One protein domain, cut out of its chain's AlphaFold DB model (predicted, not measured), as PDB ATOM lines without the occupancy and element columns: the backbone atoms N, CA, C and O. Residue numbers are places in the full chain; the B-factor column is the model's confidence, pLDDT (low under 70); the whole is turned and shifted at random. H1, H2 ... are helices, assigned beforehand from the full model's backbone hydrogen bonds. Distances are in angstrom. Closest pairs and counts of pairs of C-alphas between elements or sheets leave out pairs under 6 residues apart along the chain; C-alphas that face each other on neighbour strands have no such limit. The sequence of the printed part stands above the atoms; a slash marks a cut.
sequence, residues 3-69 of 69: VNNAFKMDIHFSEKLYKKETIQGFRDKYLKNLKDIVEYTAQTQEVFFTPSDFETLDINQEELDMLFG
ATOM      1  N   VAL A   3     259.541 244.112 342.303       93.94
ATOM      2  CA  VAL A   3     259.654 245.372 343.057       93.94
ATOM      3  C   VAL A   3     259.735 246.514 342.056       93.94
ATOM      4  O   VAL A   3     260.538 246.447 341.127       93.94
ATOM      5  N   ASN A   4     258.926 247.561 342.239       94.88
ATOM      6  CA  ASN A   4     258.838 248.701 341.316       94.88
ATOM      7  C   ASN A   4     258.639 248.258 339.853       94.88
ATOM      8  O   ASN A   4     259.374 248.687 338.967       94.88
ATOM      9  N   ASN A   5     257.690 247.346 339.612       91.12
ATOM     10  CA  ASN A   5     257.419 246.751 338.296       91.12
ATOM     11  C   ASN A   5     258.592 245.996 337.640       91.12
ATOM     12  O   ASN A   5     258.527 245.670 336.457       91.12
ATOM     13  N   ALA A   6     259.645 245.664 338.387       90.06
ATOM     14  CA  ALA A   6     260.778 244.905 337.875       90.06
ATOM     15  C   ALA A   6     260.934 243.578 338.622       90.06
ATOM     16  O   ALA A   6     260.991 243.545 339.854       90.06
ATOM     17  N   PHE A   7     261.058 242.481 337.874       91.25
ATOM     18  CA  PHE A   7     261.478 241.208 338.446       91.25
ATOM     19  C   PHE A   7     262.948 241.294 338.874       91.25
ATOM     20  O   PHE A   7     263.834 241.589 338.072       91.25
ATOM     21  N   LYS A   8     263.200 241.021 340.153       92.69
ATOM     22  CA  LYS A   8     264.522 240.948 340.769       92.69
ATOM     23  C   LYS A   8     264.774 239.558 341.333       92.69
ATOM     24  O   LYS A   8     263.894 238.956 341.959       92.69
ATOM     25  N   MET A   9     266.002 239.094 341.144       92.06
ATOM     26  CA  MET A   9     266.509 237.832 341.656       92.06
ATOM     27  C   MET A   9     267.964 238.018 342.072       92.06
ATOM     28  O   MET A   9     268.787 238.443 341.261       92.06
ATOM     29  N   ASP A  10     268.264 237.642 343.309       94.31
ATOM     30  CA  ASP A  10     269.610 237.660 343.865       94.31
ATOM     31  C   ASP A  10     270.116 236.224 343.999       94.31
ATOM     32  O   ASP A  10     269.461 235.375 344.605       94.31
ATOM     33  N   ILE A  11     271.284 235.943 343.423       95.31
ATOM     34  CA  ILE A  11     271.929 234.631 343.513       95.31
ATOM     35  C   ILE A  11     273.164 234.780 344.386       95.31
ATOM     36  O   ILE A  11     274.150 235.403 343.993       95.31
ATOM     37  N   HIS A  12     273.102 234.177 345.567       96.69
ATOM     38  CA  HIS A  12     274.219 234.113 346.497       96.69
ATOM     39  C   HIS A  12     274.987 232.815 346.267       96.69
ATOM     40  O   HIS A  12     274.393 231.742 346.164       96.69
ATOM     41  N   PHE A  13     276.310 232.907 346.177       97.12
ATOM     42  CA  PHE A  13     277.172 231.756 345.939       97.12
ATOM     43  C   PHE A  13     278.502 231.906 346.673       97.12
ATOM     44  O   PHE A  13     278.933 233.009 347.001       97.12
ATOM     45  N   SER A  14     279.166 230.777 346.924       97.62
ATOM     46  CA  SER A  14     280.511 230.765 347.495       97.62
ATOM     47  C   SER A  14     281.554 230.943 346.395       97.62
ATOM     48  O   SER A  14     281.730 230.052 345.562       97.62
ATOM     49  N   GLU A  15     282.300 232.047 346.430       96.00
ATOM     50  CA  GLU A  15     283.417 232.300 345.503       96.00
ATOM     51  C   GLU A  15     284.569 231.293 345.663       96.00
ATOM     52  O   GLU A  15     285.368 231.107 344.750       96.00
ATOM     53  N   LYS A  16     284.637 230.586 346.801       97.62
ATOM     54  CA  LYS A  16     285.603 229.493 347.008       97.62
ATOM     55  C   LYS A  16     285.249 228.234 346.215       97.62
ATOM     56  O   LYS A  16     286.130 227.422 345.955       97.62
ATOM     57  N   LEU A  17     283.969 228.048 345.890       97.06
ATOM     58  CA  LEU A  17     283.457 226.844 345.230       97.06
ATOM     59  C   LEU A  17     283.116 227.083 343.759       97.06
ATOM     60  O   LEU A  17     283.215 226.159 342.954       97.06
ATOM     61  N   TYR A  18     282.731 228.307 343.397       97.62
ATOM     62  CA  TYR A  18     282.287 228.633 342.050       97.62
ATOM     63  C   TYR A  18     282.982 229.868 341.506       97.62
ATOM     64  O   TYR A  18     283.117 230.888 342.179       97.62
ATOM     65  N   LYS A  19     283.339 229.786 340.223       98.06
ATOM     66  CA  LYS A  19     283.739 230.953 339.447       98.06
ATOM     67  C   LYS A  19     282.520 231.821 339.157       98.06
ATOM     68  O   LYS A  19     281.423 231.309 338.912       98.06
ATOM     69  N   LYS A  20     282.726 233.135 339.123       97.00
ATOM     70  CA  LYS A  20     281.663 234.107 338.850       97.00
ATOM     71  C   LYS A  20     281.018 233.877 337.482       97.00
ATOM     72  O   LYS A  20     279.799 233.972 337.369       97.00
ATOM     73  N   GLU A  21     281.805 233.506 336.475       98.00
ATOM     74  CA  GLU A  21     281.339 233.248 335.108       98.00
ATOM     75  C   GLU A  21     280.366 232.064 335.063       98.00
ATOM     76  O   GLU A  21     279.370 232.101 334.341       98.00
ATOM     77  N   THR A  22     280.600 231.035 335.884       98.00
ATOM     78  CA  THR A  22     279.692 229.886 336.005       98.00
ATOM     79  C   THR A  22     278.326 230.326 336.524       98.00
ATOM     80  O   THR A  22     277.294 229.942 335.971       98.00
ATOM     81  N   ILE A  23     278.309 231.166 337.561       98.12
ATOM     82  CA  ILE A  23     277.064 231.653 338.168       98.12
ATOM     83  C   ILE A  23     276.352 232.658 337.260       98.12
ATOM     84  O   ILE A  23     275.127 232.643 337.180       98.12
ATOM     85  N   GLN A  24     277.093 233.481 336.517       97.44
ATOM     86  CA  GLN A  24     276.522 234.340 335.477       97.44
ATOM     87  C   GLN A  24     275.853 233.511 334.377       97.44
ATOM     88  O   GLN A  24     274.703 233.775 334.041       97.44
ATOM     89  N   GLY A  25     276.511 232.456 333.891       97.94
ATOM     90  CA  GLY A  25     275.918 231.549 332.909       97.94
ATOM     91  C   GLY A  25     274.653 230.857 333.424       97.94
ATOM     92  O   GLY A  25     273.679 230.719 332.684       97.94
ATOM     93  N   PHE A  26     274.632 230.460 334.700       97.50
ATOM     94  CA  PHE A  26     273.427 229.940 335.351       97.50
ATOM     95  C   PHE A  26     272.310 230.991 335.407       97.50
ATOM     96  O   PHE A  26     271.197 230.718 334.962       97.50
ATOM     97  N   ARG A  27     272.614 232.202 335.893       97.31
ATOM     98  CA  ARG A  27     271.671 233.327 335.972       97.31
ATOM     99  C   ARG A  27     271.041 233.619 334.613       97.31
ATOM    100  O   ARG A  27     269.828 233.792 334.531       97.31
ATOM    101  N   ASP A  28     271.855 233.680 333.565       97.25
ATOM    102  CA  ASP A  28     271.402 234.058 332.228       97.25
ATOM    103  C   ASP A  28     270.481 232.989 331.635       97.25
ATOM    104  O   ASP A  28     269.420 233.314 331.105       97.25
ATOM    105  N   LYS A  29     270.827 231.706 331.810       98.06
ATOM    106  CA  LYS A  29     269.959 230.585 331.418       98.06
ATOM    107  C   LYS A  29     268.655 230.565 332.209       98.06
ATOM    108  O   LYS A  29     267.597 230.366 331.620       98.06
ATOM    109  N   TYR A  30     268.718 230.805 333.518       96.88
ATOM    110  CA  TYR A  30     267.535 230.858 334.373       96.88
ATOM    111  C   TYR A  30     266.580 231.973 333.932       96.88
ATOM    112  O   TYR A  30     265.398 231.723 333.711       96.88
ATOM    113  N   LEU A  31     267.097 233.192 333.742       95.75
ATOM    114  CA  LEU A  31     266.292 234.329 333.294       95.75
ATOM    115  C   LEU A  31     265.722 234.121 331.892       95.75
ATOM    116  O   LEU A  31     264.588 234.527 331.651       95.75
ATOM    117  N   LYS A  32     266.480 233.503 330.978       96.94
ATOM    118  CA  LYS A  32     265.973 233.153 329.649       96.94
ATOM    119  C   LYS A  32     264.786 232.196 329.764       96.94
ATOM    120  O   LYS A  32     263.709 232.524 329.290       96.94
ATOM    121  N   ASN A  33     264.964 231.066 330.444       97.56
ATOM    122  CA  ASN A  33     263.912 230.057 330.559       97.56
ATOM    123  C   ASN A  33     262.666 230.603 331.272       97.56
ATOM    124  O   ASN A  33     261.551 230.308 330.864       97.56
ATOM    125  N   LEU A  34     262.844 231.432 332.307       95.56
ATOM    126  CA  LEU A  34     261.720 232.064 332.993       95.56
ATOM    127  C   LEU A  34     260.934 232.996 332.061       95.56
ATOM    128  O   LEU A  34     259.707 232.983 332.090       95.56
ATOM    129  N   LYS A  35     261.622 233.788 331.231       94.31
ATOM    130  CA  LYS A  35     260.964 234.637 330.229       94.31
ATOM    131  C   LYS A  35     260.205 233.806 329.202       94.31
ATOM    132  O   LYS A  35     259.053 234.127 328.947       94.31
ATOM    133  N   ASP A  36     260.823 232.743 328.689       95.81
ATOM    134  CA  ASP A  36     260.197 231.853 327.705       95.81
ATOM    135  C   ASP A  36     258.896 231.240 328.265       95.81
ATOM    136  O   ASP A  36     257.877 231.212 327.580       95.81
ATOM    137  N   ILE A  37     258.898 230.812 329.536       93.25
ATOM    138  CA  ILE A  37     257.703 230.287 330.219       93.25
ATOM    139  C   ILE A  37     256.631 231.370 330.360       93.25
ATOM    140  O   ILE A  37     255.481 231.136 330.003       93.25
ATOM    141  N   VAL A  38     256.992 232.556 330.865       91.56
ATOM    142  CA  VAL A  38     256.033 233.656 331.052       91.56
ATOM    143  C   VAL A  38     255.403 234.056 329.720       91.56
ATOM    144  O   VAL A  38     254.186 234.203 329.645       91.56
ATOM    145  N   GLU A  39     256.208 234.191 328.668       92.94
ATOM    146  CA  GLU A  39     255.731 234.533 327.330       92.94
ATOM    147  C   GLU A  39     254.777 233.468 326.780       92.94
ATOM    148  O   GLU A  39     253.698 233.818 326.308       92.94
ATOM    149  N   TYR A  40     255.117 232.186 326.927       90.06
ATOM    150  CA  TYR A  40     254.232 231.085 326.551       90.06
ATOM    151  C   TYR A  40     252.891 231.153 327.296       90.06
ATOM    152  O   TYR A  40     251.832 231.167 326.670       90.06
ATOM    153  N   THR A  41     252.919 231.285 328.625       85.50
ATOM    154  CA  THR A  41     251.687 231.353 329.430       85.50
ATOM    155  C   THR A  41     250.845 232.595 329.146       85.50
ATOM    156  O   THR A  41     249.630 232.538 329.265       85.50
ATOM    157  N   ALA A  42     251.466 233.710 328.754       87.62
ATOM    158  CA  ALA A  42     250.756 234.941 328.428       87.62
ATOM    159  C   ALA A  42     250.096 234.905 327.039       87.62
ATOM    160  O   ALA A  42     249.146 235.647 326.794       87.62
ATOM    161  N   GLN A  43     250.621 234.091 326.118       87.88
ATOM    162  CA  GLN A  43     250.070 233.922 324.770       87.88
ATOM    163  C   GLN A  43     248.967 232.863 324.717       87.88
ATOM    164  O   GLN A  43     248.079 232.950 323.866       87.88
ATOM    165  N   THR A  44     249.007 231.877 325.612       80.25
ATOM    166  CA  THR A  44     247.962 230.864 325.700       80.25
ATOM    167  C   THR A  44     246.652 231.476 326.201       80.25
ATOM    168  O   THR A  44     246.600 232.108 327.250       80.25
ATOM    169  N   GLN A  45     245.581 231.289 325.424       70.81
ATOM    170  CA  GLN A  45     244.219 231.694 325.800       70.81
ATOM    171  C   GLN A  45     243.485 230.626 326.621       70.81
ATOM    172  O   GLN A  45     242.422 230.908 327.175       70.81
ATOM    173  N   GLU A  46     244.030 229.411 326.685       75.50
ATOM    174  CA  GLU A  46     243.494 228.338 327.515       75.50
ATOM    175  C   GLU A  46     243.724 228.664 328.992       75.50
ATOM    176  O   GLU A  46     244.829 228.995 329.425       75.50
ATOM    177  N   VAL A  47     242.641 228.601 329.761       72.94
ATOM    178  CA  VAL A  47     242.677 228.760 331.211       72.94
ATOM    179  C   VAL A  47     242.986 227.393 331.799       72.94
ATOM    180  O   VAL A  47     242.167 226.484 331.701       72.94
ATOM    181  N   PHE A  48     244.160 227.253 332.409       75.00
ATOM    182  CA  PHE A  48     244.523 226.041 333.134       75.00
ATOM    183  C   PHE A  48     244.196 226.209 334.606       75.00
ATOM    184  O   PHE A  48     244.666 227.155 335.243       75.00
ATOM    185  N   PHE A  49     243.419 225.273 335.137       82.00
ATOM    186  CA  PHE A  49     243.189 225.180 336.565       82.00
ATOM    187  C   PHE A  49     244.242 224.290 337.210       82.00
ATOM    188  O   PHE A  49     244.543 223.191 336.738       82.00
ATOM    189  N   THR A  50     244.777 224.766 338.323       84.38
ATOM    190  CA  THR A  50     245.601 223.984 339.237       84.38
ATOM    191  C   THR A  50     244.767 223.606 340.465       84.38
ATOM    192  O   THR A  50     243.880 224.370 340.849       84.38
ATOM    193  N   PRO A  51     245.041 222.481 341.151       85.88
ATOM    194  CA  PRO A  51     244.373 222.142 342.410       85.88
ATOM    195  C   PRO A  51     244.391 223.273 343.446       85.88
ATOM    196  O   PRO A  51     243.430 223.459 344.185       85.88
ATOM    197  N   SER A  52     245.457 224.083 343.467       84.81
ATOM    198  CA  SER A  52     245.565 225.257 344.341       84.81
ATOM    199  C   SER A  52     244.545 226.361 344.058       84.81
ATOM    200  O   SER A  52     244.276 227.155 344.952       84.81
ATOM    201  N   ASP A  53     243.940 226.416 342.870       86.38
ATOM    202  CA  ASP A  53     242.838 227.348 342.593       86.38
ATOM    203  C   ASP A  53     241.543 226.939 343.328       86.38
ATOM    204  O   ASP A  53     240.629 227.750 343.486       86.38
ATOM    205  N   PHE A  54     241.479 225.697 343.826       86.94
ATOM    206  CA  PHE A  54     240.336 225.106 344.517       86.94
ATOM    207  C   PHE A  54     240.714 224.552 345.897       86.94
ATOM    208  O   PHE A  54     240.380 223.419 346.222       86.94
ATOM    209  N   GLU A  55     241.353 225.359 346.754       80.81
ATOM    210  CA  GLU A  55     241.838 224.927 348.084       80.81
ATOM    211  C   GLU A  55     240.778 224.245 348.977       80.81
ATOM    212  O   GLU A  55     241.116 223.492 349.888       80.81
ATOM    213  N   THR A  56     239.489 224.508 348.745       85.62
ATOM    214  CA  THR A  56     238.376 223.911 349.501       85.62
ATOM    215  C   THR A  56     237.895 222.563 348.960       85.62
ATOM    216  O   THR A  56     237.039 221.938 349.588       85.62
ATOM    217  N   LEU A  57     238.369 222.141 347.789       82.19
ATOM    218  CA  LEU A  57     238.025 220.873 347.153       82.19
ATOM    219  C   LEU A  57     239.239 219.943 347.224       82.19
ATOM    220  O   LEU A  57     240.335 220.314 346.817       82.19
ATOM    221  N   ASP A  58     239.042 218.722 347.723       86.19
ATOM    222  CA  ASP A  58     240.055 217.663 347.652       86.19
ATOM    223  C   ASP A  58     240.021 217.055 346.243       86.19
ATOM    224  O   ASP A  58     239.418 216.008 346.021       86.19
ATOM    225  N   ILE A  59     240.544 217.811 345.273       88.00
ATOM    226  CA  ILE A  59     240.573 217.451 343.855       88.00
ATOM    227  C   ILE A  59     242.016 217.425 343.359       88.00
ATOM    228  O   ILE A  59     242.799 218.345 343.611       88.00
ATOM    229  N   ASN A  60     242.387 216.362 342.655       87.75
ATOM    230  CA  ASN A  60     243.718 216.241 342.061       87.75
ATOM    231  C   ASN A  60     243.742 216.736 340.599       87.75
ATOM    232  O   ASN A  60     242.710 217.072 340.019       87.75
ATOM    233  N   GLN A  61     244.935 216.809 339.993       85.88
ATOM    234  CA  GLN A  61     245.074 217.301 338.616       85.88
ATOM    235  C   GLN A  61     244.350 216.405 337.596       85.88
ATOM    236  O   GLN A  61     243.732 216.934 336.683       85.88
ATOM    237  N   GLU A  62     244.363 215.077 337.764       87.12
ATOM    238  CA  GLU A  62     243.677 214.164 336.832       87.12
ATOM    239  C   GLU A  62     242.160 214.393 336.838       87.12
ATOM    240  O   GLU A  62     241.520 214.394 335.790       87.12
ATOM    241  N   GLU A  63     241.576 214.623 338.013       87.19
ATOM    242  CA  GLU A  63     240.150 214.924 338.168       87.19
ATOM    243  C   GLU A  63     239.784 216.303 337.604       87.19
ATOM    244  O   GLU A  63     238.730 216.448 336.985       87.19
ATOM    245  N   LEU A  64     240.649 217.310 337.770       87.44
ATOM    246  CA  LEU A  64     240.474 218.625 337.142       87.44
ATOM    247  C   LEU A  64     240.524 218.541 335.616       87.44
ATOM    248  O   LEU A  64     239.673 219.132 334.947       87.44
ATOM    249  N   ASP A  65     241.471 217.778 335.074       84.88
ATOM    250  CA  ASP A  65     241.622 217.586 333.632       84.88
ATOM    251  C   ASP A  65     240.390 216.875 333.039       84.88
ATOM    252  O   ASP A  65     239.978 217.192 331.930       84.88
ATOM    253  N   MET A  66     239.718 215.981 333.779       85.56
ATOM    254  CA  MET A  66     238.441 215.391 333.334       85.56
ATOM    255  C   MET A  66     237.278 216.393 333.279       85.56
ATOM    256  O   MET A  66     236.309 216.166 332.554       85.56
ATOM    257  N   LEU A  67     237.325 217.460 334.081       83.31
ATOM    258  CA  LEU A  67     236.265 218.470 334.149       83.31
ATOM    259  C   LEU A  67     236.461 219.599 333.130       83.31
ATOM    260  O   LEU A  67     235.470 220.179 332.680       83.31
ATOM    261  N   PHE A  68     237.715 219.926 332.805       78.31
ATOM    262  CA  PHE A  68     238.077 221.133 332.056       78.31
ATOM    263  C   PHE A  68     239.046 220.914 330.876       78.31
ATOM    264  O   PHE A  68     239.327 221.889 330.177       78.31
ATOM    265  N   GLY A  69     239.553 219.695 330.655       67.62
ATOM    266  CA  GLY A  69     240.376 219.306 329.495       67.62
ATOM    267  C   GLY A  69     239.563 218.762 328.326       67.62
ATOM    268  O   GLY A  69     240.066 218.868 327.184       67.62
TER     269      GLY A  69
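This is residues 3 to 69 of the 69 residues of a protein of Hungateiclostridium straminisolvens JCM 21531 (UniProt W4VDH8). The model is an open, drawn-out shape: a leading stretch with no named element, residues 3 to 19, runs to one end, where the chain turns back into one long helix, H1. Past the far end of H1, the short helices H2 and H3 make a small, loosely joined head. The printed part has 67 residues with three named helices, in the order H1, H2, H3, and no named strand; its class is all helix. The whole is extended, with a radius of gyration of the C-alphas of 18.3 A, and elongated, with spans of 51 by 26 by 24 A.

Residues 3 to 19 lead to H1, residues 20 to 43, which touches no helix. Residues 32 to 45, of which 32 to 43 belong to H1, stand free. H1 is apart from H2, residues 51 to 54, and from H3, residues 61 to 68. H2 and H3 are close but not clearly touching; their closest C-alphas, of Pro 51 and Gln 61, are 6.2 A apart. In H1 and H3, every O i to N i+4 pair is within hydrogen-bond range; H2 is too short for such a pair, and its one O i to N i+3 pair is within range.

C-alpha 3 is at (259.654, 245.372, 343.057). H1 runs 34.6 A, from C-alpha 20 at (281.663, 234.107, 338.850) to C-alpha 43 at (250.070, 233.922, 324.770). H2 has four residues, Pro 51 to Phe 54. H3 runs 10.3 A, from Gln 61 to Phe 68, ending at (238.077, 221.133, 332.056).

The C-alphas of Lys 16 and Leu 67, the two farthest apart, are 52.2 A from each other. The printed part has no cut, and the links H1 to H2 and H2 to H3 are short. The mean pLDDT of the printed part is 90.1; residue 69, the chain's last, is under 70.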